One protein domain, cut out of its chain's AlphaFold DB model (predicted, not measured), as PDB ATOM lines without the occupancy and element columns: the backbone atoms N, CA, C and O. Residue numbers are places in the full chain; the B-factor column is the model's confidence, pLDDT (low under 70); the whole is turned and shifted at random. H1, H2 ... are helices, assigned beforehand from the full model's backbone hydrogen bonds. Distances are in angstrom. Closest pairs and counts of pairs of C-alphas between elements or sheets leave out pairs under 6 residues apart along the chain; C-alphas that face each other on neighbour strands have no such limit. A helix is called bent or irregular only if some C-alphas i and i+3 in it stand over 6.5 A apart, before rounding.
ATOM      1  N   ILE A   5      -0.042 -26.261 -25.643       79.69
ATOM      2  CA  ILE A   5      -0.948 -26.485 -24.515       79.69
ATOM      3  C   ILE A   5      -0.537 -25.539 -23.386       79.69
ATOM      4  O   ILE A   5       0.383 -25.831 -22.623       79.69
ATOM      5  N   VAL A   6      -1.240 -24.411 -23.283       84.31
ATOM      6  CA  VAL A   6      -0.964 -23.342 -22.308       84.31
ATOM      7  C   VAL A   6      -0.920 -23.880 -20.875       84.31
ATOM      8  O   VAL A   6      -0.047 -23.500 -20.101       84.31
ATOM      9  N   ALA A   7      -1.791 -24.834 -20.530       85.81
ATOM     10  CA  ALA A   7      -1.827 -25.444 -19.202       85.81
ATOM     11  C   ALA A   7      -0.494 -26.076 -18.773       85.81
ATOM     12  O   ALA A   7      -0.121 -25.999 -17.601       85.81
ATOM     13  N   PHE A   8       0.249 -26.668 -19.713       86.75
ATOM     14  CA  PHE A   8       1.546 -27.259 -19.401       86.75
ATOM     15  C   PHE A   8       2.616 -26.210 -19.111       86.75
ATOM     16  O   PHE A   8       3.510 -26.485 -18.315       86.75
ATOM     17  N   ASP A   9       2.515 -25.004 -19.676       88.25
ATOM     18  CA  ASP A   9       3.436 -23.923 -19.328       88.25
ATOM     19  C   ASP A   9       3.257 -23.471 -17.882       88.25
ATOM     20  O   ASP A   9       4.235 -23.309 -17.155       88.25
ATOM     21  N   TYR A  10       2.004 -23.332 -17.446       90.25
ATOM     22  CA  TYR A  10       1.692 -23.007 -16.058       90.25
ATOM     23  C   TYR A  10       2.149 -24.106 -15.100       90.25
ATOM     24  O   TYR A  10       2.792 -23.806 -14.098       90.25
ATOM     25  N   LEU A  11       1.886 -25.375 -15.425       91.31
ATOM     26  CA  LEU A  11       2.316 -26.510 -14.603       91.31
ATOM     27  C   LEU A  11       3.843 -26.610 -14.494       91.31
ATOM     28  O   LEU A  11       4.353 -26.864 -13.406       91.31
ATOM     29  N   ARG A  12       4.590 -26.370 -15.580       89.75
ATOM     30  CA  ARG A  12       6.063 -26.363 -15.546       89.75
ATOM     31  C   ARG A  12       6.617 -25.195 -14.740       89.75
ATOM     32  O   ARG A  12       7.524 -25.394 -13.936       89.75
ATOM     33  N   ALA A  13       6.066 -23.997 -14.932       90.31
ATOM     34  CA  ALA A  13       6.428 -22.812 -14.161       90.31
ATOM     35  C   ALA A  13       6.152 -23.005 -12.657       90.31
ATOM     36  O   ALA A  13       6.981 -22.652 -11.818       90.31
ATOM     37  N   LEU A  14       5.016 -23.617 -12.317       92.94
ATOM     38  CA  LEU A  14       4.672 -23.980 -10.947       92.94
ATOM     39  C   LEU A  14       5.656 -25.011 -10.380       92.94
ATOM     40  O   LEU A  14       6.174 -24.811  -9.285       92.94
ATOM     41  N   ALA A  15       5.941 -26.080 -11.129       92.75
ATOM     42  CA  ALA A  15       6.852 -27.139 -10.706       92.75
ATOM     43  C   ALA A  15       8.252 -26.597 -10.404       92.75
ATOM     44  O   ALA A  15       8.770 -26.838  -9.319       92.75
ATOM     45  N   ILE A  16       8.834 -25.799 -11.306       90.50
ATOM     46  CA  ILE A  16      10.182 -25.264 -11.085       90.50
ATOM     47  C   ILE A  16      10.232 -24.292  -9.903       90.50
ATOM     48  O   ILE A  16      11.161 -24.342  -9.105       90.50
ATOM     49  N   THR A  17       9.197 -23.466  -9.723       90.88
ATOM     50  CA  THR A  17       9.103 -22.564  -8.566       90.88
ATOM     51  C   THR A  17       8.993 -23.354  -7.259       90.88
ATOM     52  O   THR A  17       9.669 -23.033  -6.284       90.88
ATOM     53  N   GLY A  18       8.191 -24.424  -7.247       90.50
ATOM     54  CA  GLY A  18       8.064 -25.331  -6.106       90.50
ATOM     55  C   GLY A  18       9.372 -26.050  -5.766       90.50
ATOM     56  O   GLY A  18       9.707 -26.175  -4.595       90.50
ATOM     57  N   ILE A  19      10.157 -26.454  -6.768       90.00
ATOM     58  CA  ILE A  19      11.479 -27.069  -6.565       90.00
ATOM     59  C   ILE A  19      12.462 -26.060  -5.959       90.00
ATOM     60  O   ILE A  19      13.144 -26.374  -4.986       90.00
ATOM     61  N   LEU A  20      12.494 -24.819  -6.457       89.81
ATOM     62  CA  LEU A  20      13.327 -23.772  -5.859       89.81
ATOM     63  C   LEU A  20      12.939 -23.516  -4.390       89.81
ATOM     64  O   LEU A  20      13.818 -23.413  -3.535       89.81
ATOM     65  N   LEU A  21      11.637 -23.481  -4.082       89.50
ATOM     66  CA  LEU A  21      11.135 -23.361  -2.709       89.50
ATOM     67  C   LEU A  21      11.503 -24.568  -1.837       89.50
ATOM     68  O   LEU A  21      11.861 -24.374  -0.681       89.50
ATOM     69  N   CYS A  22      11.477 -25.791  -2.378       88.50
ATOM     70  CA  CYS A  22      11.895 -27.004  -1.669       88.50
ATOM     71  C   CYS A  22      13.309 -26.863  -1.100       88.50
ATOM     72  O   CYS A  22      13.507 -26.993   0.109       88.50
ATOM     73  N   HIS A  23      14.281 -26.549  -1.958       84.44
ATOM     74  CA  HIS A  23      15.679 -26.426  -1.539       84.44
ATOM     75  C   HIS A  23      15.910 -25.213  -0.637       84.44
ATOM     76  O   HIS A  23      16.790 -25.244   0.222       84.44
ATOM     77  N   PHE A  24      15.086 -24.169  -0.759       85.31
ATOM     78  CA  PHE A  24      15.092 -23.074   0.205       85.31
ATOM     79  C   PHE A  24      14.624 -23.518   1.587       85.31
ATOM     80  O   PHE A  24      15.345 -23.338   2.563       85.31
ATOM     81  N   CYS A  25      13.474 -24.178   1.675       84.81
ATOM     82  CA  CYS A  25      12.958 -24.692   2.937       84.81
ATOM     83  C   CYS A  25      13.881 -25.740   3.581       84.81
ATOM     84  O   CYS A  25      13.952 -25.801   4.802       84.81
ATOM     85  N   HIS A  26      14.601 -26.545   2.791       80.25
ATOM     86  CA  HIS A  26      15.535 -27.532   3.340       80.25
ATOM     87  C   HIS A  26      16.800 -26.890   3.930       80.25
ATOM     88  O   HIS A  26      17.315 -27.365   4.936       80.25
ATOM     89  N   ASN A  27      17.281 -25.787   3.351       76.38
ATOM     90  CA  ASN A  27      18.444 -25.071   3.880       76.38
ATOM     91  C   ASN A  27      18.117 -24.218   5.121       76.38
ATOM     92  O   ASN A  27      18.999 -23.969   5.941       76.38
ATOM     93  N   TYR A  28      16.855 -23.813   5.301       72.88
ATOM     94  CA  TYR A  28      16.382 -23.100   6.491       72.88
ATOM     95  C   TYR A  28      15.511 -24.024   7.359       72.88
ATOM     96  O   TYR A  28      14.287 -24.049   7.237       72.88
ATOM     97  N   ASN A  29      16.165 -24.767   8.263       67.31
ATOM     98  CA  ASN A  29      15.605 -25.837   9.111       67.31
ATOM     99  C   ASN A  29      14.256 -25.540   9.798       67.31
ATOM    100  O   ASN A  29      13.523 -26.475  10.110       67.31
ATOM    101  N   SER A  30      13.898 -24.274  10.031       58.72
ATOM    102  CA  SER A  30      12.615 -23.882  10.634       58.72
ATOM    103  C   SER A  30      11.384 -24.250   9.794       58.72
ATOM    104  O   SER A  30      10.271 -24.223  10.314       58.72
ATOM    105  N   ILE A  31      11.561 -24.597   8.513       72.56
ATOM    106  CA  ILE A  31      10.467 -24.923   7.587       72.56
ATOM    107  C   ILE A  31      10.734 -26.239   6.826       72.56
ATOM    108  O   ILE A  31      10.212 -26.456   5.729       72.56
ATOM    109  N   SER A  32      11.535 -27.141   7.405       76.69
ATOM    110  CA  SER A  32      11.970 -28.392   6.761       76.69
ATOM    111  C   SER A  32      10.800 -29.271   6.293       76.69
ATOM    112  O   SER A  32      10.827 -29.776   5.170       76.69
ATOM    113  N   PHE A  33       9.724 -29.377   7.084       83.44
ATOM    114  CA  PHE A  33       8.507 -30.121   6.720       83.44
ATOM    115  C   PHE A  33       7.876 -29.611   5.412       83.44
ATOM    116  O   PHE A  33       7.386 -30.394   4.598       83.44
ATOM    117  N   LEU A  34       7.927 -28.298   5.172       86.00
ATOM    118  CA  LEU A  34       7.418 -27.690   3.948       86.00
ATOM    119  C   LEU A  34       8.369 -27.951   2.774       86.00
ATOM    120  O   LEU A  34       7.908 -28.176   1.658       86.00
ATOM    121  N   GLY A  35       9.678 -28.014   3.030       84.50
ATOM    122  CA  GLY A  35      10.664 -28.491   2.056       84.50
ATOM    123  C   GLY A  35      10.359 -29.914   1.596       84.50
ATOM    124  O   GLY A  35      10.289 -30.175   0.399       84.50
ATOM    125  N   HIS A  36      10.047 -30.814   2.526       84.31
ATOM    126  CA  HIS A  36       9.634 -32.184   2.212       84.31
ATOM    127  C   HIS A  36       8.329 -32.266   1.415       84.31
ATOM    128  O   HIS A  36       8.219 -33.080   0.492       84.31
ATOM    129  N   TYR A  37       7.353 -31.412   1.732       88.88
ATOM    130  CA  TYR A  37       6.137 -31.278   0.936       88.88
ATOM    131  C   TYR A  37       6.467 -30.832  -0.494       88.88
ATOM    132  O   TYR A  37       6.088 -31.500  -1.460       88.88
ATOM    133  N   PHE A  38       7.216 -29.735  -0.633       88.75
ATOM    134  CA  PHE A  38       7.550 -29.168  -1.932       88.75
ATOM    135  C   PHE A  38       8.377 -30.138  -2.787       88.75
ATOM    136  O   PHE A  38       8.074 -30.326  -3.964       88.75
ATOM    137  N   GLY A  39       9.363 -30.811  -2.193       85.00
ATOM    138  CA  GLY A  39      10.170 -31.826  -2.864       85.00
ATOM    139  C   GLY A  39       9.330 -33.017  -3.315       85.00
ATOM    140  O   GLY A  39       9.362 -33.391  -4.484       85.00
ATOM    141  N   GLY A  40       8.501 -33.566  -2.424       84.12
ATOM    142  CA  GLY A  40       7.655 -34.716  -2.739       84.12
ATOM    143  C   GLY A  40       6.616 -34.440  -3.828       84.12
ATOM    144  O   GLY A  40       6.347 -35.318  -4.645       84.12
ATOM    145  N   VAL A  41       6.044 -33.233  -3.871       90.06
ATOM    146  CA  VAL A  41       4.987 -32.880  -4.833       90.06
ATOM    147  C   VAL A  41       5.558 -32.322  -6.136       90.06
ATOM    148  O   VAL A  41       5.194 -32.807  -7.205       90.06
ATOM    149  N   PHE A  42       6.442 -31.322  -6.089       91.00
ATOM    150  CA  PHE A  42       6.811 -30.548  -7.281       91.00
ATOM    151  C   PHE A  42       7.986 -31.128  -8.074       91.00
ATOM    152  O   PHE A  42       7.980 -31.001  -9.298       91.00
ATOM    153  N   VAL A  43       8.930 -31.836  -7.438       86.62
ATOM    154  CA  VAL A  43       9.934 -32.638  -8.175       86.62
ATOM    155  C   VAL A  43       9.218 -33.751  -8.937       86.62
ATOM    156  O   VAL A  43       9.389 -33.913 -10.145       86.62
ATOM    157  N   THR A  44       8.324 -34.457  -8.246       87.38
ATOM    158  CA  THR A  44       7.497 -35.512  -8.833       87.38
ATOM    159  C   THR A  44       6.602 -34.968  -9.952       87.38
ATOM    160  O   THR A  44       6.490 -35.597 -11.004       87.38
ATOM    161  N   LEU A  45       6.039 -33.763  -9.785       90.19
ATOM    162  CA  LEU A  45       5.268 -33.075 -10.823       90.19
ATOM    163  C   LEU A  45       6.119 -32.778 -12.056       90.19
ATOM    164  O   LEU A  45       5.669 -33.023 -13.173       90.19
ATOM    165  N   PHE A  46       7.347 -32.291 -11.875       88.69
ATOM    166  CA  PHE A  46       8.263 -32.001 -12.977       88.69
ATOM    167  C   PHE A  46       8.620 -33.262 -13.787       88.69
ATOM    168  O   PHE A  46       8.612 -33.239 -15.023       88.69
ATOM    169  N   ILE A  47       8.848 -34.389 -13.106       85.81
ATOM    170  CA  ILE A  47       9.118 -35.693 -13.733       85.81
ATOM    171  C   ILE A  47       7.872 -36.227 -14.458       85.81
ATOM    172  O   ILE A  47       7.953 -36.601 -15.630       85.81
ATOM    173  N   ALA A  48       6.710 -36.218 -13.800       85.38
ATOM    174  CA  ALA A  48       5.443 -36.672 -14.377       85.38
ATOM    175  C   ALA A  48       5.089 -35.884 -15.648       85.38
ATOM    176  O   ALA A  48       4.740 -36.459 -16.681       85.38
ATOM    177  N   MET A  49       5.260 -34.563 -15.591       87.44
ATOM    178  CA  MET A  49       5.082 -33.657 -16.719       87.44
ATOM    179  C   MET A  49       6.020 -33.981 -17.876       87.44
ATOM    180  O   MET A  49       5.570 -34.057 -19.019       87.44
ATOM    181  N   SER A  50       7.301 -34.217 -17.592       83.44
ATOM    182  CA  SER A  50       8.272 -34.626 -18.609       83.44
ATOM    183  C   SER A  50       7.805 -35.902 -19.319       83.44
ATOM    184  O   SER A  50       7.747 -35.926 -20.549       83.44
ATOM    185  N   GLY A  51       7.349 -36.906 -18.562       80.31
ATOM    186  CA  GLY A  51       6.773 -38.137 -19.110       80.31
ATOM    187  C   GLY A  51       5.567 -37.884 -20.016       80.31
ATOM    188  O   GLY A  51       5.521 -38.400 -21.132       80.31
ATOM    189  N   MET A  52       4.620 -37.035 -19.600       80.88
ATOM    190  CA  MET A  52       3.449 -36.694 -20.423       80.88
ATOM    191  C   MET A  52       3.828 -35.967 -21.716       80.88
ATOM    192  O   MET A  52       3.325 -36.316 -22.783       80.88
ATOM    193  N   LEU A  53       4.723 -34.979 -21.640       79.81
ATOM    194  CA  LEU A  53       5.196 -34.230 -22.806       79.81
ATOM    195  C   LEU A  53       5.882 -35.150 -23.819       79.81
ATOM    196  O   LEU A  53       5.585 -35.045 -25.008       79.81
ATOM    197  N   PHE A  54       6.730 -36.079 -23.364       73.75
ATOM    198  CA  PHE A  54       7.321 -37.100 -24.232       73.75
ATOM    199  C   PHE A  54       6.267 -38.049 -24.811       73.75
ATOM    200  O   PHE A  54       6.304 -38.344 -26.004       73.75
ATOM    201  N   GLY A  55       5.300 -38.481 -23.999       62.44
ATOM    202  CA  GLY A  55       4.225 -39.385 -24.420       62.44
ATOM    203  C   GLY A  55       3.370 -38.808 -25.544       62.44
ATOM    204  O   GLY A  55       2.994 -39.528 -26.461       62.44
ATOM    205  N   ILE A  56       3.142 -37.494 -25.539       67.31
ATOM    206  CA  ILE A  56       2.348 -36.790 -26.556       67.31
ATOM    207  C   ILE A  56       3.093 -36.680 -27.909       67.31
ATOM    208  O   ILE A  56       2.480 -36.409 -28.950       67.31
ATOM    209  N   ILE A  57       4.413 -36.893 -27.962       70.75
ATOM    210  CA  ILE A  57       5.200 -36.787 -29.202       70.75
ATOM    211  C   ILE A  57       4.902 -37.978 -30.130       70.75
ATOM    212  O   ILE A  57       4.983 -39.141 -29.751       70.75
ATOM    213  N   ALA A  58       4.592 -37.687 -31.399       55.44
ATOM    214  CA  ALA A  58       4.102 -38.680 -32.368       55.44
ATOM    215  C   ALA A  58       5.106 -39.817 -32.650       55.44
ATOM    216  O   ALA A  58       4.707 -40.956 -32.870       55.44
ATOM    217  N   ILE A  59       6.409 -39.528 -32.593       61.94
ATOM    218  CA  ILE A  59       7.477 -40.527 -32.760       61.94
ATOM    219  C   ILE A  59       7.446 -41.548 -31.612       61.94
ATOM    220  O   ILE A  59       7.579 -42.749 -31.840       61.94
ATOM    221  N   CYS A  60       7.181 -41.087 -30.387       61.56
ATOM    222  CA  CYS A  60       7.024 -41.949 -29.222       61.56
ATOM    223  C   CYS A  60       5.749 -42.796 -29.312       61.56
ATOM    224  O   CYS A  60       5.776 -43.955 -28.915       61.56
ATOM    225  N   TYR A  61       4.672 -42.279 -29.914       61.78
ATOM    226  CA  TYR A  61       3.473 -43.067 -30.225       61.78
ATOM    227  C   TYR A  61       3.737 -44.193 -31.225       61.78
ATOM    228  O   TYR A  61       3.229 -45.293 -31.033       61.78
ATOM    229  N   VAL A  62       4.536 -43.949 -32.269       60.16
ATOM    230  CA  VAL A  62       4.922 -44.991 -33.236       60.16
ATOM    231  C   VAL A  62       5.791 -46.055 -32.563       60.16
ATOM    232  O   VAL A  62       5.539 -47.244 -32.734       60.16
ATOM    233  N   ALA A  63       6.754 -45.650 -31.732       62.28
ATOM    234  CA  ALA A  63       7.559 -46.581 -30.944       62.28
ATOM    235  C   ALA A  63       6.698 -47.395 -29.960       62.28
ATOM    236  O   ALA A  63       6.844 -48.614 -29.877       62.28
ATOM    237  N   LEU A  64       5.747 -46.749 -29.272       62.56
ATOM    238  CA  LEU A  64       4.792 -47.415 -28.388       62.56
ATOM    239  C   LEU A  64       3.887 -48.377 -29.172       62.56
ATOM    240  O   LEU A  64       3.636 -49.483 -28.712       62.56
ATOM    241  N   TYR A  65       3.432 -47.993 -30.367       62.59
ATOM    242  CA  TYR A  65       2.632 -48.843 -31.249       62.59
ATOM    243  C   TYR A  65       3.402 -50.106 -31.661       62.59
ATOM    244  O   TYR A  65       2.874 -51.214 -31.564       62.59
ATOM    245  N   ILE A  66       4.674 -49.959 -32.040       63.25
ATOM    246  CA  ILE A  66       5.565 -51.084 -32.352       63.25
ATOM    247  C   ILE A  66       5.751 -51.982 -31.116       63.25
ATOM    248  O   ILE A  66       5.573 -53.195 -31.211       63.25
ATOM    249  N   LEU A  67       6.004 -51.397 -29.938       59.91
ATOM    250  CA  LEU A  67       6.094 -52.120 -28.659       59.91
ATOM    251  C   LEU A  67       4.790 -52.856 -28.307       59.91
ATOM    252  O   LEU A  67       4.836 -53.983 -27.818       59.91
ATOM    253  N   THR A  68       3.620 -52.278 -28.603       57.31
ATOM    254  CA  THR A  68       2.315 -52.909 -28.331       57.31
ATOM    255  C   THR A  68       2.007 -54.114 -29.221       57.31
ATOM    256  O   THR A  68       1.128 -54.902 -28.876       57.31
ATOM    257  N   LYS A  69       2.734 -54.301 -30.334       57.66
ATOM    258  CA  LYS A  69       2.627 -55.503 -31.180       57.66
ATOM    259  C   LYS A  69       3.403 -56.703 -30.638       57.66
ATOM    260  O   LYS A  69       3.223 -57.811 -31.141       57.66
ATOM    261  N   ILE A  70       4.230 -56.515 -29.610       60.94
ATOM    262  CA  ILE A  70       4.881 -57.618 -28.904       60.94
ATOM    263  C   ILE A  70       3.799 -58.377 -28.109       60.94
ATOM    264  O   ILE A  70       3.044 -57.750 -27.362       60.94
ATOM    265  N   PRO A  71       3.698 -59.716 -28.217       52.22
ATOM    266  CA  PRO A  71       2.610 -60.499 -27.619       52.22
ATOM    267  C   PRO A  71       2.502 -60.340 -26.092       52.22
ATOM    268  O   PRO A  71       1.395 -60.321 -25.556       52.22
ATOM    269  N   LEU A  72       3.627 -60.116 -25.401       54.50
ATOM    270  CA  LEU A  72       3.670 -59.789 -23.969       54.50
ATOM    271  C   LEU A  72       2.864 -58.517 -23.642       54.50
ATOM    272  O   LEU A  72       2.137 -58.464 -22.653       54.50
ATOM    273  N   PHE A  73       2.948 -57.503 -24.503       50.09
ATOM    274  CA  PHE A  73       2.286 -56.214 -24.329       50.09
ATOM    275  C   PHE A  73       0.791 -56.273 -24.664       50.09
ATOM    276  O   PHE A  73       0.009 -55.491 -24.129       50.09
ATOM    277  N   ASN A  74       0.368 -57.222 -25.502       47.25
ATOM    278  CA  ASN A  74      -1.028 -57.379 -25.910       47.25
ATOM    279  C   ASN A  74      -1.901 -57.984 -24.786       47.25
ATOM    280  O   ASN A  74      -3.042 -57.568 -24.586       47.25
ATOM    281  N   THR A  75      -1.333 -58.880 -23.970       49.75
ATOM    282  CA  THR A  75      -1.961 -59.370 -22.726       49.75
ATOM    283  C   THR A  75      -2.066 -58.260 -21.676       49.75
ATOM    284  O   THR A  75      -3.101 -58.110 -21.024       49.75
ATOM    285  N   ILE A  76      -1.030 -57.417 -21.575       51.22
ATOM    286  CA  ILE A  76      -1.051 -56.193 -20.762       51.22
ATOM    287  C   ILE A  76      -2.127 -55.233 -21.292       51.22
ATOM    288  O   ILE A  76      -2.824 -54.620 -20.498       51.22
ATOM    289  N   ASN A  77      -2.356 -55.157 -22.609       49.06
ATOM    290  CA  ASN A  77      -3.319 -54.252 -23.251       49.06
ATOM    291  C   ASN A  77      -4.789 -54.478 -22.823       49.06
ATOM    292  O   ASN A  77      -5.564 -53.527 -22.755       49.06
ATOM    293  N   LYS A  78      -5.168 -55.716 -22.470       52.28
ATOM    294  CA  LYS A  78      -6.523 -56.058 -21.987       52.28
ATOM    295  C   LYS A  78      -6.745 -55.714 -20.505       52.28
ATOM    296  O   LYS A  78      -7.877 -55.478 -20.093       52.28
ATOM    297  N   TYR A  79      -5.674 -55.643 -19.713       58.41
ATOM    298  CA  TYR A  79      -5.709 -55.373 -18.270       58.41
ATOM    299  C   TYR A  79      -4.816 -54.193 -17.856       58.41
ATOM    300  O   TYR A  79      -4.430 -54.115 -16.692       58.41
ATOM    301  N   ARG A  80      -4.500 -53.260 -18.770       67.75
ATOM    302  CA  ARG A  80      -3.374 -52.306 -18.621       67.75
ATOM    303  C   ARG A  80      -3.362 -51.600 -17.284       67.75
ATOM    304  O   ARG A  80      -2.319 -51.533 -16.648       67.75
ATOM    305  N   LEU A  81      -4.509 -51.084 -16.850       67.94
ATOM    306  CA  LEU A  81      -4.596 -50.338 -15.598       67.94
ATOM    307  C   LEU A  81      -4.317 -51.243 -14.391       67.94
ATOM    308  O   LEU A  81      -3.552 -50.867 -13.510       67.94
ATOM    309  N   LYS A  82      -4.864 -52.468 -14.391       72.62
ATOM    310  CA  LYS A  82      -4.599 -53.473 -13.350       72.62
ATOM    311  C   LYS A  82      -3.134 -53.899 -13.361       72.62
ATOM    312  O   LYS A  82      -2.532 -53.990 -12.301       72.62
ATOM    313  N   THR A  83      -2.535 -54.100 -14.534       71.50
ATOM    314  CA  THR A  83      -1.112 -54.438 -14.650       71.50
ATOM    315  C   THR A  83      -0.223 -53.307 -14.137       71.50
ATOM    316  O   THR A  83       0.682 -53.571 -13.355       71.50
ATOM    317  N   PHE A  84      -0.490 -52.051 -14.504       73.38
ATOM    318  CA  PHE A  84       0.267 -50.903 -13.995       73.38
ATOM    319  C   PHE A  84       0.104 -50.720 -12.484       73.38
ATOM    320  O   PHE A  84       1.084 -50.386 -11.823       73.38
ATOM    321  N   ALA A  85      -1.085 -50.987 -11.935       75.19
ATOM    322  CA  ALA A  85      -1.323 -50.974 -10.494       75.19
ATOM    323  C   ALA A  85      -0.558 -52.096  -9.769       75.19
ATOM    324  O   ALA A  85       0.063 -51.841  -8.743       75.19
ATOM    325  N   ILE A  86      -0.534 -53.314 -10.326       79.81
ATOM    326  CA  ILE A  86       0.249 -54.440  -9.789       79.81
ATOM    327  C   ILE A  86       1.751 -54.137  -9.854       79.81
ATOM    328  O   ILE A  86       2.459 -54.367  -8.881       79.81
ATOM    329  N   ILE A  87       2.237 -53.578 -10.967       81.31
ATOM    330  CA  ILE A  87       3.636 -53.143 -11.091       81.31
ATOM    331  C   ILE A  87       3.934 -52.043 -10.068       81.31
ATOM    332  O   ILE A  87       4.969 -52.107  -9.419       81.31
ATOM    333  N   GLY A  88       3.027 -51.081  -9.869       80.06
ATOM    334  CA  GLY A  88       3.167 -50.046  -8.842       80.06
ATOM    335  C   GLY A  88       3.274 -50.634  -7.433       80.06
ATOM    336  O   GLY A  88       4.142 -50.231  -6.664       80.06
ATOM    337  N   LEU A  89       2.470 -51.656  -7.123       80.94
ATOM    338  CA  LEU A  89       2.551 -52.408  -5.866       80.94
ATOM    339  C   LEU A  89       3.865 -53.203  -5.735       80.94
ATOM    340  O   LEU A  89       4.435 -53.301  -4.653       80.94
ATOM    341  N   GLY A  90       4.377 -53.750  -6.838       83.19
ATOM    342  CA  GLY A  90       5.691 -54.390  -6.872       83.19
ATOM    343  C   GLY A  90       6.825 -53.393  -6.628       83.19
ATOM    344  O   GLY A  90       7.728 -53.667  -5.844       83.19
ATOM    345  N   VAL A  91       6.749 -52.209  -7.236       84.69
ATOM    346  CA  VAL A  91       7.703 -51.109  -7.035       84.69
ATOM    347  C   VAL A  91       7.669 -50.609  -5.588       84.69
ATOM    348  O   VAL A  91       8.727 -50.351  -5.028       84.69
ATOM    349  N   LEU A  92       6.490 -50.557  -4.958       78.69
ATOM    350  CA  LEU A  92       6.321 -50.293  -3.522       78.69
ATOM    351  C   LEU A  92       7.113 -51.272  -2.653       78.69
ATOM    352  O   LEU A  92       7.841 -50.863  -1.753       78.69
ATOM    353  N   LEU A  93       6.967 -52.569  -2.928       81.88
ATOM    354  CA  LEU A  93       7.675 -53.612  -2.188       81.88
ATOM    355  C   LEU A  93       9.188 -53.512  -2.395       81.88
ATOM    356  O   LEU A  93       9.942 -53.651  -1.438       81.88
ATOM    357  N   VAL A  94       9.633 -53.240  -3.625       84.81
ATOM    358  CA  VAL A  94      11.056 -53.053  -3.934       84.81
ATOM    359  C   VAL A  94      11.618 -51.823  -3.222       84.81
ATOM    360  O   VAL A  94      12.670 -51.937  -2.601       84.81
ATOM    361  N   ASP A  95      10.924 -50.684  -3.258       82.31
ATOM    362  CA  ASP A  95      11.334 -49.460  -2.558       82.31
ATOM    363  C   ASP A  95      11.478 -49.717  -1.055       82.31
ATOM    364  O   ASP A  95      12.542 -49.483  -0.489       82.31
ATOM    365  N   TYR A  96      10.468 -50.337  -0.437       81.69
ATOM    366  CA  TYR A  96      10.500 -50.700   0.980       81.69
ATOM    367  C   TYR A  96      11.662 -51.643   1.335       81.69
ATOM    368  O   TYR A  96      12.363 -51.437   2.327       81.69
ATOM    369  N   VAL A  97      11.912 -52.671   0.516       84.06
ATOM    370  CA  VAL A  97      13.022 -53.613   0.739       84.06
ATOM    371  C   VAL A  97      14.375 -52.921   0.591       84.06
ATOM    372  O   VAL A  97      15.272 -53.163   1.398       84.06
ATOM    373  N   LEU A  98      14.550 -52.065  -0.415       84.00
ATOM    374  CA  LEU A  98      15.803 -51.343  -0.634       84.00
ATOM    375  C   LEU A  98      16.069 -50.326   0.476       84.00
ATOM    376  O   LEU A  98      17.189 -50.252   0.980       84.00
ATOM    377  N   GLU A  99      15.034 -49.617   0.915       79.94
ATOM    378  CA  GLU A  99      15.132 -48.629   1.985       79.94
ATOM    379  C   GLU A  99      15.452 -49.287   3.333       79.94
ATOM    380  O   GLU A  99      16.284 -48.776   4.078       79.94
ATOM    381  N   SER A 100      14.943 -50.503   3.585       80.44
ATOM    382  CA  SER A 100      15.346 -51.311   4.751       80.44
ATOM    383  C   SER A 100      16.841 -51.671   4.764       80.44
ATOM    384  O   SER A 100      17.394 -52.023   5.804       80.44
ATOM    385  N   ARG A 101      17.511 -51.571   3.607       83.25
ATOM    386  CA  ARG A 101      18.950 -51.807   3.420       83.25
ATOM    387  C   ARG A 101      19.755 -50.517   3.224       83.25
ATOM    388  O   ARG A 101      20.905 -50.602   2.804       83.25
ATOM    389  N   ASN A 102      19.181 -49.345   3.512       79.81
ATOM    390  CA  ASN A 102      19.785 -48.024   3.274       79.81
ATOM    391  C   ASN A 102      20.151 -47.752   1.801       79.81
ATOM    392  O   ASN A 102      21.048 -46.960   1.512       79.81
ATOM    393  N   ILE A 103      19.469 -48.403   0.854       80.88
ATOM    394  CA  ILE A 103      19.626 -48.159  -0.583       80.88
ATOM    395  C   ILE A 103      18.467 -47.263  -1.045       80.88
ATOM    396  O   ILE A 103      17.313 -47.558  -0.728       80.88
ATOM    397  N   PRO A 104      18.723 -46.192  -1.820       74.50
ATOM    398  CA  PRO A 104      17.673 -45.296  -2.298       74.50
ATOM    399  C   PRO A 104      16.760 -45.983  -3.332       74.50
ATOM    400  O   PRO A 104      17.015 -45.950  -4.534       74.50
ATOM    401  N   GLY A 105      15.667 -46.595  -2.871       73.69
ATOM    402  CA  GLY A 105      14.668 -47.260  -3.720       73.69
ATOM    403  C   GLY A 105      13.708 -46.312  -4.456       73.69
ATOM    404  O   GLY A 105      13.060 -46.699  -5.431       73.69
ATOM    405  N   TYR A 106      13.659 -45.041  -4.052       75.62
ATOM    406  CA  TYR A 106      12.661 -44.074  -4.525       75.62
ATOM    407  C   TYR A 106      12.733 -43.787  -6.027       75.62
ATOM    408  O   TYR A 106      11.738 -43.406  -6.644       75.62
ATOM    409  N   ILE A 107      13.903 -44.008  -6.630       80.19
ATOM    410  CA  ILE A 107      14.138 -43.852  -8.066       80.19
ATOM    411  C   ILE A 107      13.166 -44.736  -8.859       80.19
ATOM    412  O   ILE A 107      12.650 -44.313  -9.894       80.19
ATOM    413  N   PHE A 108      12.846 -45.932  -8.356       82.06
ATOM    414  CA  PHE A 108      11.908 -46.842  -9.013       82.06
ATOM    415  C   PHE A 108      10.471 -46.312  -8.991       82.06
ATOM    416  O   PHE A 108       9.750 -46.484  -9.974       82.06
ATOM    417  N   VAL A 109      10.068 -45.617  -7.921       80.62
ATOM    418  CA  VAL A 109       8.749 -44.970  -7.818       80.62
ATOM    419  C   VAL A 109       8.628 -43.855  -8.854       80.62
ATOM    420  O   VAL A 109       7.642 -43.795  -9.589       80.62
ATOM    421  N   TRP A 110       9.652 -43.007  -8.974       83.44
ATOM    422  CA  TRP A 110       9.682 -41.939  -9.976       83.44
ATOM    423  C   TRP A 110       9.718 -42.474 -11.405       83.44
ATOM    424  O   TRP A 110       9.002 -41.959 -12.262       83.44
ATOM    425  N   LEU A 111      10.494 -43.530 -11.666       82.56
ATOM    426  CA  LEU A 111      10.561 -44.167 -12.981       82.56
ATOM    427  C   LEU A 111       9.218 -44.802 -13.369       82.56
ATOM    428  O   LEU A 111       8.758 -44.654 -14.502       82.56
ATOM    429  N   TRP A 112       8.565 -45.482 -12.423       84.44
ATOM    430  CA  TRP A 112       7.233 -46.043 -12.627       84.44
ATOM    431  C   TRP A 112       6.203 -44.948 -12.907       84.44
ATOM    432  O   TRP A 112       5.437 -45.070 -13.862       84.44
ATOM    433  N   LEU A 113       6.218 -43.859 -12.132       83.12
ATOM    434  CA  LEU A 113       5.308 -42.733 -12.334       83.12
ATOM    435  C   LEU A 113       5.552 -42.049 -13.684       83.12
ATOM    436  O   LEU A 113       4.600 -41.754 -14.403       83.12
ATOM    437  N   TYR A 114       6.817 -41.850 -14.060       83.94
ATOM    438  CA  TYR A 114       7.200 -41.333 -15.371       83.94
ATOM    439  C   TYR A 114       6.624 -42.201 -16.493       83.94
ATOM    440  O   TYR A 114       5.974 -41.684 -17.402       83.94
ATOM    441  N   LEU A 115       6.801 -43.525 -16.410       80.75
ATOM    442  CA  LEU A 115       6.284 -44.466 -17.403       80.75
ATOM    443  C   LEU A 115       4.749 -44.474 -17.434       80.75
ATOM    444  O   LEU A 115       4.154 -44.498 -18.511       80.75
ATOM    445  N   PHE A 116       4.105 -44.422 -16.268       82.44
ATOM    446  CA  PHE A 116       2.655 -44.333 -16.148       82.44
ATOM    447  C   PHE A 116       2.128 -43.070 -16.843       82.44
ATOM    448  O   PHE A 116       1.291 -43.164 -17.739       82.44
ATOM    449  N   CYS A 117       2.671 -41.900 -16.507       83.25
ATOM    450  CA  CYS A 117       2.313 -40.622 -17.115       83.25
ATOM    451  C   CYS A 117       2.621 -40.568 -18.619       83.25
ATOM    452  O   CYS A 117       1.847 -39.991 -19.379       83.25
ATOM    453  N   PHE A 118       3.705 -41.202 -19.067       81.00
ATOM    454  CA  PHE A 118       4.050 -41.331 -20.482       81.00
ATOM    455  C   PHE A 118       2.993 -42.134 -21.254       81.00
ATOM    456  O   PHE A 118       2.449 -41.653 -22.251       81.00
ATOM    457  N   VAL A 119       2.642 -43.327 -20.762       77.00
ATOM    458  CA  VAL A 119       1.683 -44.230 -21.421       77.00
ATOM    459  C   VAL A 119       0.250 -43.699 -21.365       77.00
ATOM    460  O   VAL A 119      -0.492 -43.838 -22.338       77.00
ATOM    461  N   TYR A 120      -0.146 -43.098 -20.242       75.88
ATOM    462  CA  TYR A 120      -1.513 -42.635 -19.984       75.88
ATOM    463  C   TYR A 120      -1.728 -41.140 -20.240       75.88
ATOM    464  O   TYR A 120      -2.794 -40.619 -19.924       75.88
ATOM    465  N   SER A 121      -0.758 -40.455 -20.848       79.81
ATOM    466  CA  SER A 121      -0.766 -39.000 -21.058       79.81
ATOM    467  C   SER A 121      -2.096 -38.449 -21.598       79.81
ATOM    468  O   SER A 121      -2.724 -37.618 -20.940       79.81
ATOM    469  N   CYS A 122      -2.585 -38.948 -22.739       76.56
ATOM    470  CA  CYS A 122      -3.860 -38.502 -23.321       76.56
ATOM    471  C   CYS A 122      -5.080 -38.837 -22.449       76.56
ATOM    472  O   CYS A 122      -5.965 -38.001 -22.295       76.56
ATOM    473  N   GLN A 123      -5.109 -40.020 -21.830       79.94
ATOM    474  CA  GLN A 123      -6.236 -40.442 -20.987       79.94
ATOM    475  C   GLN A 123      -6.329 -39.594 -19.712       79.94
ATOM    476  O   GLN A 123      -7.421 -39.208 -19.305       79.94
ATOM    477  N   ILE A 124      -5.186 -39.237 -19.117       80.75
ATOM    478  CA  ILE A 124      -5.113 -38.321 -17.970       80.75
ATOM    479  C   ILE A 124      -5.645 -36.934 -18.360       80.75
ATOM    480  O   ILE A 124      -6.397 -36.329 -17.596       80.75
ATOM    481  N   MET A 125      -5.303 -36.435 -19.554       81.50
ATOM    482  CA  MET A 125      -5.804 -35.146 -20.050       81.50
ATOM    483  C   MET A 125      -7.318 -35.162 -20.300       81.50
ATOM    484  O   MET A 125      -8.011 -34.218 -19.918       81.50
ATOM    485  N   GLU A 126      -7.843 -36.217 -20.927       82.25
ATOM    486  CA  GLU A 126      -9.283 -36.385 -21.156       82.25
ATOM    487  C   GLU A 126     -10.052 -36.481 -19.836       82.25
ATOM    488  O   GLU A 126     -11.035 -35.764 -19.646       82.25
ATOM    489  N   PHE A 127      -9.560 -37.288 -18.893       83.44
ATOM    490  CA  PHE A 127     -10.133 -37.406 -17.555       83.44
ATOM    491  C   PHE A 127     -10.132 -36.061 -16.817       83.44
ATOM    492  O   PHE A 127     -11.160 -35.639 -16.289       83.44
ATOM    493  N   SER A 128      -9.012 -35.330 -16.851       84.69
ATOM    494  CA  SER A 128      -8.897 -34.014 -16.215       84.69
ATOM    495  C   SER A 128      -9.935 -33.011 -16.732       84.69
ATOM    496  O   SER A 128     -10.464 -32.221 -15.943       84.69
ATOM    497  N   ARG A 129     -10.296 -33.072 -18.022       82.62
ATOM    498  CA  ARG A 129     -11.332 -32.214 -18.625       82.62
ATOM    499  C   ARG A 129     -12.752 -32.551 -18.167       82.62
ATOM    500  O   ARG A 129     -13.600 -31.662 -18.173       82.62
ATOM    501  N   GLN A 130     -13.020 -33.799 -17.786       85.31
ATOM    502  CA  GLN A 130     -14.348 -34.251 -17.350       85.31
ATOM    503  C   GLN A 130     -14.634 -33.913 -15.879       85.31
ATOM    504  O   GLN A 130     -15.795 -33.824 -15.471       85.31
ATOM    505  N   CYS A 131     -13.596 -33.707 -15.064       83.56
ATOM    506  CA  CYS A 131     -13.756 -33.383 -13.651       83.56
ATOM    507  C   CYS A 131     -14.311 -31.962 -13.432       83.56
ATOM    508  O   CYS A 131     -13.889 -30.996 -14.071       83.56
ATOM    509  N   LYS A 132     -15.213 -31.799 -12.455       87.94
ATOM    510  CA  LYS A 132     -15.661 -30.472 -11.997       87.94
ATOM    511  C   LYS A 132     -14.563 -29.803 -11.168       87.94
ATOM    512  O   LYS A 132     -14.202 -30.318 -10.110       87.94
ATOM    513  N   THR A 133     -14.094 -28.632 -11.602       88.31
ATOM    514  CA  THR A 133     -12.964 -27.906 -10.990       88.31
ATOM    515  C   THR A 133     -13.164 -27.638  -9.496       88.31
ATOM    516  O   THR A 133     -12.240 -27.849  -8.724       88.31
ATOM    517  N   ASN A 134     -14.374 -27.260  -9.066       88.12
ATOM    518  CA  ASN A 134     -14.657 -26.938  -7.660       88.12
ATOM    519  C   ASN A 134     -14.513 -28.159  -6.735       88.12
ATOM    520  O   ASN A 134     -13.908 -28.066  -5.672       88.12
ATOM    521  N   ILE A 135     -15.045 -29.312  -7.156       89.12
ATOM    522  CA  ILE A 135     -14.955 -30.563  -6.387       89.12
ATOM    523  C   ILE A 135     -13.501 -31.029  -6.344       89.12
ATOM    524  O   ILE A 135     -12.994 -31.415  -5.295       89.12
ATOM    525  N   LEU A 136     -12.811 -30.947  -7.483       90.19
ATOM    526  CA  LEU A 136     -11.409 -31.319  -7.571       90.19
ATOM    527  C   LEU A 136     -10.528 -30.424  -6.687       90.19
ATOM    528  O   LEU A 136      -9.687 -30.946  -5.968       90.19
ATOM    529  N   ALA A 137     -10.752 -29.107  -6.684       91.00
ATOM    530  CA  ALA A 137     -10.032 -28.166  -5.828       91.00
ATOM    531  C   ALA A 137     -10.230 -28.480  -4.338       91.00
ATOM    532  O   ALA A 137      -9.267 -28.448  -3.577       91.00
ATOM    533  N   PHE A 138     -11.449 -28.851  -3.937       92.44
ATOM    534  CA  PHE A 138     -11.743 -29.282  -2.570       92.44
ATOM    535  C   PHE A 138     -10.987 -30.564  -2.191       92.44
ATOM    536  O   PHE A 138     -10.331 -30.605  -1.152       92.44
ATOM    537  N   ILE A 139     -11.004 -31.583  -3.059       92.31
ATOM    538  CA  ILE A 139     -10.275 -32.847  -2.848       92.31
ATOM    539  C   ILE A 139      -8.764 -32.602  -2.758       92.31
ATOM    540  O   ILE A 139      -8.110 -33.090  -1.838       92.31
ATOM    541  N   VAL A 140      -8.210 -31.825  -3.694       92.31
ATOM    542  CA  VAL A 140      -6.785 -31.470  -3.718       92.31
ATOM    543  C   VAL A 140      -6.411 -30.718  -2.446       92.31
ATOM    544  O   VAL A 140      -5.389 -31.045  -1.847       92.31
ATOM    545  N   GLY A 141      -7.244 -29.768  -2.011       91.25
ATOM    546  CA  GLY A 141      -7.054 -29.021  -0.771       91.25
ATOM    547  C   GLY A 141      -6.997 -29.936   0.447       91.25
ATOM    548  O   GLY A 141      -6.012 -29.899   1.175       91.25
ATOM    549  N   ILE A 142      -7.988 -30.815   0.628       93.94
ATOM    550  CA  ILE A 142      -8.021 -31.755   1.760       93.94
ATOM    551  C   ILE A 142      -6.785 -32.654   1.775       93.94
ATOM    552  O   ILE A 142      -6.146 -32.784   2.814       93.94
ATOM    553  N   ILE A 143      -6.443 -33.267   0.639       93.44
ATOM    554  CA  ILE A 143      -5.353 -34.248   0.570       93.44
ATOM    555  C   ILE A 143      -3.980 -33.576   0.728       93.44
ATOM    556  O   ILE A 143      -3.104 -34.114   1.395       93.44
ATOM    557  N   ASN A 144      -3.775 -32.384   0.161       92.19
ATOM    558  CA  ASN A 144      -2.500 -31.680   0.316       92.19
ATOM    559  C   ASN A 144      -2.348 -31.078   1.716       92.19
ATOM    560  O   ASN A 144      -1.263 -31.144   2.282       92.19
ATOM    561  N   ILE A 145      -3.420 -30.534   2.302       91.44
ATOM    562  CA  ILE A 145      -3.385 -30.036   3.681       91.44
ATOM    563  C   ILE A 145      -3.148 -31.197   4.649       91.44
ATOM    564  O   ILE A 145      -2.313 -31.068   5.538       91.44
ATOM    565  N   SER A 146      -3.803 -32.348   4.454       90.75
ATOM    566  CA  SER A 146      -3.543 -33.526   5.286       90.75
ATOM    567  C   SER A 146      -2.107 -34.030   5.134       90.75
ATOM    568  O   SER A 146      -1.511 -34.412   6.137       90.75
ATOM    569  N   TYR A 147      -1.511 -33.942   3.936       89.06
ATOM    570  CA  TYR A 147      -0.094 -34.253   3.739       89.06
ATOM    571  C   TYR A 147       0.824 -33.313   4.530       89.06
ATOM    572  O   TYR A 147       1.740 -33.763   5.212       89.06
ATOM    573  N   ILE A 148       0.572 -32.003   4.456       88.94
ATOM    574  CA  ILE A 148       1.372 -30.993   5.159       88.94
ATOM    575  C   ILE A 148       1.247 -31.178   6.674       88.94
ATOM    576  O   ILE A 148       2.254 -31.154   7.375       88.94
ATOM    577  N   ILE A 149       0.029 -31.408   7.174       88.56
ATOM    578  CA  ILE A 149      -0.230 -31.672   8.595       88.56
ATOM    579  C   ILE A 149       0.486 -32.951   9.044       88.56
ATOM    580  O   ILE A 149       1.132 -32.953  10.088       88.56
ATOM    581  N   ALA A 150       0.418 -34.021   8.250       86.06
ATOM    582  CA  ALA A 150       1.150 -35.256   8.512       86.06
ATOM    583  C   ALA A 150       2.658 -34.995   8.650       86.06
ATOM    584  O   ALA A 150       3.263 -35.390   9.646       86.06
ATOM    585  N   LEU A 151       3.255 -34.278   7.692       85.12
ATOM    586  CA  LEU A 151       4.672 -33.913   7.736       85.12
ATOM    587  C   LEU A 151       5.013 -33.045   8.957       85.12
ATOM    588  O   LEU A 151       6.046 -33.265   9.581       85.12
ATOM    589  N   TYR A 152       4.135 -32.110   9.324       86.12
ATOM    590  CA  TYR A 152       4.307 -31.248  10.494       86.12
ATOM    591  C   TYR A 152       4.320 -32.032  11.817       86.12
ATOM    592  O   TYR A 152       5.118 -31.730  12.699       86.12
ATOM    593  N   TYR A 153       3.491 -33.071  11.953       84.38
ATOM    594  CA  TYR A 153       3.450 -33.933  13.144       84.38
ATOM    595  C   TYR A 153       4.564 -34.995  13.200       84.38
ATOM    596  O   TYR A 153       4.517 -35.892  14.041       84.38
ATOM    597  N   GLY A 154       5.577 -34.912  12.334       74.81
ATOM    598  CA  GLY A 154       6.745 -35.790  12.415       74.81
ATOM    599  C   GLY A 154       6.548 -37.167  11.780       74.81
ATOM    600  O   GLY A 154       7.270 -38.101  12.128       74.81
ATOM    601  N   LEU A 155       5.636 -37.309  10.802       67.69
ATOM    602  CA  LEU A 155       5.648 -38.495   9.925       67.69
ATOM    603  C   LEU A 155       6.995 -38.651   9.197       67.69
ATOM    604  O   LEU A 155       7.319 -39.750   8.769       67.69
ATOM    605  N   TYR A 156       7.776 -37.569   9.095       63.06
ATOM    606  CA  TYR A 156       9.129 -37.561   8.545       63.06
ATOM    607  C   TYR A 156      10.156 -38.301   9.421       63.06
ATOM    608  O   TYR A 156      10.878 -39.150   8.907       63.06
ATOM    609  N   ASP A 157      10.196 -38.016  10.726       59.94
ATOM    610  CA  ASP A 157      11.233 -38.546  11.627       59.94
ATOM    611  C   ASP A 157      10.939 -39.977  12.102       59.94
ATOM    612  O   ASP A 157      11.854 -40.723  12.440       59.94
ATOM    613  N   ASN A 158       9.661 -40.374  12.123       53.72
ATOM    614  CA  ASN A 158       9.228 -41.617  12.766       53.72
ATOM    615  C   ASN A 158       8.750 -42.717  11.802       53.72
ATOM    616  O   ASN A 158       8.677 -43.875  12.215       53.72
ATOM    617  N   TYR A 159       8.402 -42.407  10.542       53.09
ATOM    618  CA  TYR A 159       7.707 -43.367   9.674       53.09
ATOM    619  C   TYR A 159       8.163 -43.352   8.208       53.09
ATOM    620  O   TYR A 159       7.818 -42.476   7.426       53.09
ATOM    621  N   ASN A 160       8.853 -44.436   7.837       63.09
ATOM    622  CA  ASN A 160       8.900 -45.063   6.512       63.09
ATOM    623  C   ASN A 160       8.877 -44.081   5.319       63.09
ATOM    624  O   ASN A 160       7.827 -43.826   4.723       63.09
ATOM    625  N   HIS A 161      10.051 -43.565   4.944       69.19
ATOM    626  CA  HIS A 161      10.258 -42.639   3.822       69.19
ATOM    627  C   HIS A 161       9.562 -43.068   2.508       69.19
ATOM    628  O   HIS A 161       9.140 -42.209   1.732       69.19
ATOM    629  N   ALA A 162       9.374 -44.370   2.265       68.25
ATOM    630  CA  ALA A 162       8.565 -44.908   1.172       68.25
ATOM    631  C   ALA A 162       7.123 -44.360   1.173       68.25
ATOM    632  O   ALA A 162       6.647 -43.847   0.158       68.25
ATOM    633  N   PHE A 163       6.422 -44.390   2.312       73.25
ATOM    634  CA  PHE A 163       5.030 -43.929   2.410       73.25
ATOM    635  C   PHE A 163       4.896 -42.445   2.054       73.25
ATOM    636  O   PHE A 163       4.012 -42.062   1.284       73.25
ATOM    637  N   GLN A 164       5.818 -41.620   2.550       75.44
ATOM    638  CA  GLN A 164       5.878 -40.193   2.248       75.44
ATOM    639  C   GLN A 164       5.969 -39.932   0.737       75.44
ATOM    640  O   GLN A 164       5.224 -39.112   0.197       75.44
ATOM    641  N   LYS A 165       6.855 -40.646   0.036       77.12
ATOM    642  CA  LYS A 165       7.073 -40.467  -1.409       77.12
ATOM    643  C   LYS A 165       5.831 -40.839  -2.219       77.12
ATOM    644  O   LYS A 165       5.491 -40.148  -3.178       77.12
ATOM    645  N   TRP A 166       5.109 -41.878  -1.802       78.50
ATOM    646  CA  TRP A 166       3.844 -42.275  -2.423       78.50
ATOM    647  C   TRP A 166       2.719 -41.281  -2.167       78.50
ATOM    648  O   TRP A 166       1.989 -40.929  -3.094       78.50
ATOM    649  N   PHE A 167       2.613 -40.770  -0.942       84.94
ATOM    650  CA  PHE A 167       1.653 -39.717  -0.630       84.94
ATOM    651  C   PHE A 167       1.941 -38.446  -1.446       84.94
ATOM    652  O   PHE A 167       1.024 -37.842  -2.007       84.94
ATOM    653  N   GLY A 168       3.224 -38.107  -1.617       86.38
ATOM    654  CA  GLY A 168       3.694 -37.059  -2.522       86.38
ATOM    655  C   GLY A 168       3.315 -37.311  -3.985       86.38
ATOM    656  O   GLY A 168       2.820 -36.399  -4.646       86.38
ATOM    657  N   ALA A 169       3.448 -38.546  -4.484       85.31
ATOM    658  CA  ALA A 169       3.037 -38.916  -5.841       85.31
ATOM    659  C   ALA A 169       1.519 -38.778  -6.060       85.31
ATOM    660  O   ALA A 169       1.089 -38.257  -7.091       85.31
ATOM    661  N   VAL A 170       0.699 -39.166  -5.077       88.81
ATOM    662  CA  VAL A 170      -0.759 -38.957  -5.113       88.81
ATOM    663  C   VAL A 170      -1.091 -37.463  -5.132       88.81
ATOM    664  O   VAL A 170      -1.862 -37.015  -5.983       88.81
ATOM    665  N   CYS A 171      -0.465 -36.675  -4.253       90.94
ATOM    666  CA  CYS A 171      -0.621 -35.220  -4.229       90.94
ATOM    667  C   CYS A 171      -0.214 -34.584  -5.567       90.94
ATOM    668  O   CYS A 171      -0.936 -33.738  -6.089       90.94
ATOM    669  N   CYS A 172       0.888 -35.043  -6.162       91.00
ATOM    670  CA  CYS A 172       1.360 -34.622  -7.478       91.00
ATOM    671  C   CYS A 172       0.316 -34.876  -8.573       91.00
ATOM    672  O   CYS A 172      -0.008 -33.956  -9.323       91.00
ATOM    673  N   ILE A 173      -0.244 -36.090  -8.667       89.75
ATOM    674  CA  ILE A 173      -1.272 -36.410  -9.673       89.75
ATOM    675  C   ILE A 173      -2.490 -35.495  -9.498       89.75
ATOM    676  O   ILE A 173      -3.012 -34.964 -10.477       89.75
ATOM    677  N   LEU A 174      -2.923 -35.255  -8.260       91.62
ATOM    678  CA  LEU A 174      -4.044 -34.360  -7.970       91.62
ATOM    679  C   LEU A 174      -3.754 -32.913  -8.394       91.62
ATOM    680  O   LEU A 174      -4.591 -32.293  -9.053       91.62
ATOM    681  N   VAL A 175      -2.566 -32.394  -8.074       92.62
ATOM    682  CA  VAL A 175      -2.117 -31.054  -8.493       92.62
ATOM    683  C   VAL A 175      -2.029 -30.958 -10.018       92.62
ATOM    684  O   VAL A 175      -2.458 -29.955 -10.586       92.62
ATOM    685  N   LEU A 176      -1.551 -32.005 -10.695       91.56
ATOM    686  CA  LEU A 176      -1.487 -32.073 -12.155       91.56
ATOM    687  C   LEU A 176      -2.884 -31.992 -12.780       91.56
ATOM    688  O   LEU A 176      -3.114 -31.166 -13.664       91.56
ATOM    689  N   ILE A 177      -3.829 -32.813 -12.308       90.81
ATOM    690  CA  ILE A 177      -5.205 -32.847 -12.831       90.81
ATOM    691  C   ILE A 177      -5.902 -31.508 -12.570       90.81
ATOM    692  O   ILE A 177      -6.572 -30.990 -13.467       90.81
ATOM    693  N   LEU A 178      -5.741 -30.930 -11.373       92.00
ATOM    694  CA  LEU A 178      -6.342 -29.643 -11.023       92.00
ATOM    695  C   LEU A 178      -5.753 -28.506 -11.851       92.00
ATOM    696  O   LEU A 178      -6.501 -27.728 -12.444       92.00
ATOM    697  N   GLY A 179      -4.425 -28.426 -11.916       89.06
ATOM    698  CA  GLY A 179      -3.730 -27.395 -12.668       89.06
ATOM    699  C   GLY A 179      -4.071 -27.453 -14.152       89.06
ATOM    700  O   GLY A 179      -4.350 -26.419 -14.756       89.06
ATOM    701  N   PHE A 180      -4.159 -28.653 -14.733       89.19
ATOM    702  CA  PHE A 180      -4.610 -28.798 -16.112       89.19
ATOM    703  C   PHE A 180      -6.035 -28.263 -16.296       89.19
ATOM    704  O   PHE A 180      -6.278 -27.484 -17.211       89.19
ATOM    705  N   ASN A 181      -6.969 -28.596 -15.405       88.69
ATOM    706  CA  ASN A 181      -8.356 -28.138 -15.499       88.69
ATOM    707  C   ASN A 181      -8.484 -26.602 -15.384       88.69
ATOM    708  O   ASN A 181      -9.179 -25.980 -16.191       88.69
ATOM    709  N   ILE A 182      -7.759 -25.984 -14.443       88.69
ATOM    710  CA  ILE A 182      -7.739 -24.525 -14.239       88.69
ATOM    711  C   ILE A 182      -7.097 -23.810 -15.438       88.69
ATOM    712  O   ILE A 182      -7.679 -22.884 -16.012       88.69
ATOM    713  N   TRP A 183      -5.897 -24.236 -15.843       88.69
ATOM    714  CA  TRP A 183      -5.097 -23.504 -16.828       88.69
ATOM    715  C   TRP A 183      -5.393 -23.868 -18.282       88.69
ATOM    716  O   TRP A 183      -4.973 -23.142 -19.179       88.69
ATOM    717  N   ASN A 184      -6.177 -24.915 -18.554       83.56
ATOM    718  CA  ASN A 184      -6.607 -25.250 -19.919       83.56
ATOM    719  C   ASN A 184      -7.514 -24.173 -20.540       83.56
ATOM    720  O   ASN A 184      -7.630 -24.112 -21.759       83.56
ATOM    721  N   LYS A 185      -8.127 -23.304 -19.725       80.25
ATOM    722  CA  LYS A 185      -8.913 -22.142 -20.185       80.25
ATOM    723  C   LYS A 185      -8.167 -20.807 -20.050       80.25
ATOM    724  O   LYS A 185      -8.748 -19.757 -20.305       80.25
ATOM    725  N   SER A 186      -6.915 -20.830 -19.597       83.25
ATOM    726  CA  SER A 186      -6.145 -19.612 -19.335       83.25
ATOM    727  C   SER A 186      -5.486 -19.065 -20.600       83.25
ATOM    728  O   SER A 186      -5.109 -19.809 -21.503       83.25
ATOM    729  N   VAL A 187      -5.319 -17.743 -20.639       82.44
ATOM    730  CA  VAL A 187      -4.605 -17.041 -21.712       82.44
ATOM    731  C   VAL A 187      -3.093 -17.196 -21.496       82.44
ATOM    732  O   VAL A 187      -2.642 -17.109 -20.354       82.44
ATOM    733  N   PRO A 188      -2.284 -17.410 -22.548       80.81
ATOM    734  CA  PRO A 188      -0.836 -17.514 -22.403       80.81
ATOM    735  C   PRO A 188      -0.224 -16.229 -21.825       80.81
ATOM    736  O   PRO A 188      -0.329 -15.153 -22.408       80.81
TER     737      PRO A 188
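Overview. This is residues 5 to 188 of the 259 residues of an uncharacterized protein of Parabacteroides sp. AF19-14 (UniProt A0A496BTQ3). A bundle is built round H8 as its core, with the hairpin of H1 and H2 packed on one side, H7 folded against another, and the hairpin of H5 and H6a near its beginning. The short helices H3 and H4 lie at a far corner of the model, away from H8. The printed part has 184 residues, with eight named helices, H1 to H8 in chain order, and no named strand; the class is all helix. It is compact, with a radius of gyration of the C-alphas of 17.3 A and spans of 52 by 47 by 27 A.

Arrangement. Start with the longest helix, H2, residues 29 to 55; it is irregular, C-alphas 30 and 33 being 8.4 A apart, and has a kink of 39 degrees near residue 36. H1, residues 6 to 27, touches it as a hairpin, closest at the C-alphas of Cys 22 and Gly 35, 4.2 A, at a shallow tilt of 31 degrees, opposite ways. The hub is H8, residues 161 to 183; H2 touches it with residues 37 to 45 alone, closest at the C-alphas of Gly 40 and Gly 168, 4.6 A, at a steep tilt of 61 degrees. H7, residues 133 to 158, is irregular, C-alphas 153 and 156 being 8.2 A apart; it forms a hairpin with H8, closest at the C-alphas of Val 140 and Leu 174, 5.8 A, at a shallow tilt of 22 degrees. H6, residues 106 to 130, was assigned as one helix by its hydrogen bonds, but is bent: C-alphas 119 and 122 are 8.2 A apart, and its arms H6a, residues 106 to 119, and H6b, residues 122 to 130, stand about perpendicular, at 78 degrees. H5, residues 80 to 99, and H6a form a hairpin, with the C-alphas of Asp 95 and Tyr 106 closest, 5.9 A. H6b touches H8, closest at the C-alphas of Ser 128 and Ile 177, 5.1 A. H3, residues 58 to 68, and H4, residues 71 to 78, touch only at the corner, and only just, with 3 pairs of C-alphas within 8 A, the closest being those of Thr 68 and Asn 74, 6.1 A. Every O i to N i+4 pair is within hydrogen-bond range in H1, H3, H5, H6a, H6b and H8; H2 has 20 of 23, H4 2 of 4 and H7 18 of 22.

Along the chain. Find C-alpha 6 at (-0.964, -23.342, -22.308), where H1 begins its 32.6 A. H2 covers 37.9 A from C-alpha 29 at (15.605, -25.837, 9.111), H5 27.9 A and H7 35.3 A. H8 ends, after 32.1 A, at C-alpha 183, (-5.097, -23.504, -16.828).

Size, cuts and confidence. The two C-alphas farthest apart are those of Ser 30 and Pro 71, 53.9 A. The printed part has no cut and no long link. Mean pLDDT of the printed part is 79.5; look for values under 70 at residues 29 to 30, 55 to 56, 58 to 81 and 155 to 162.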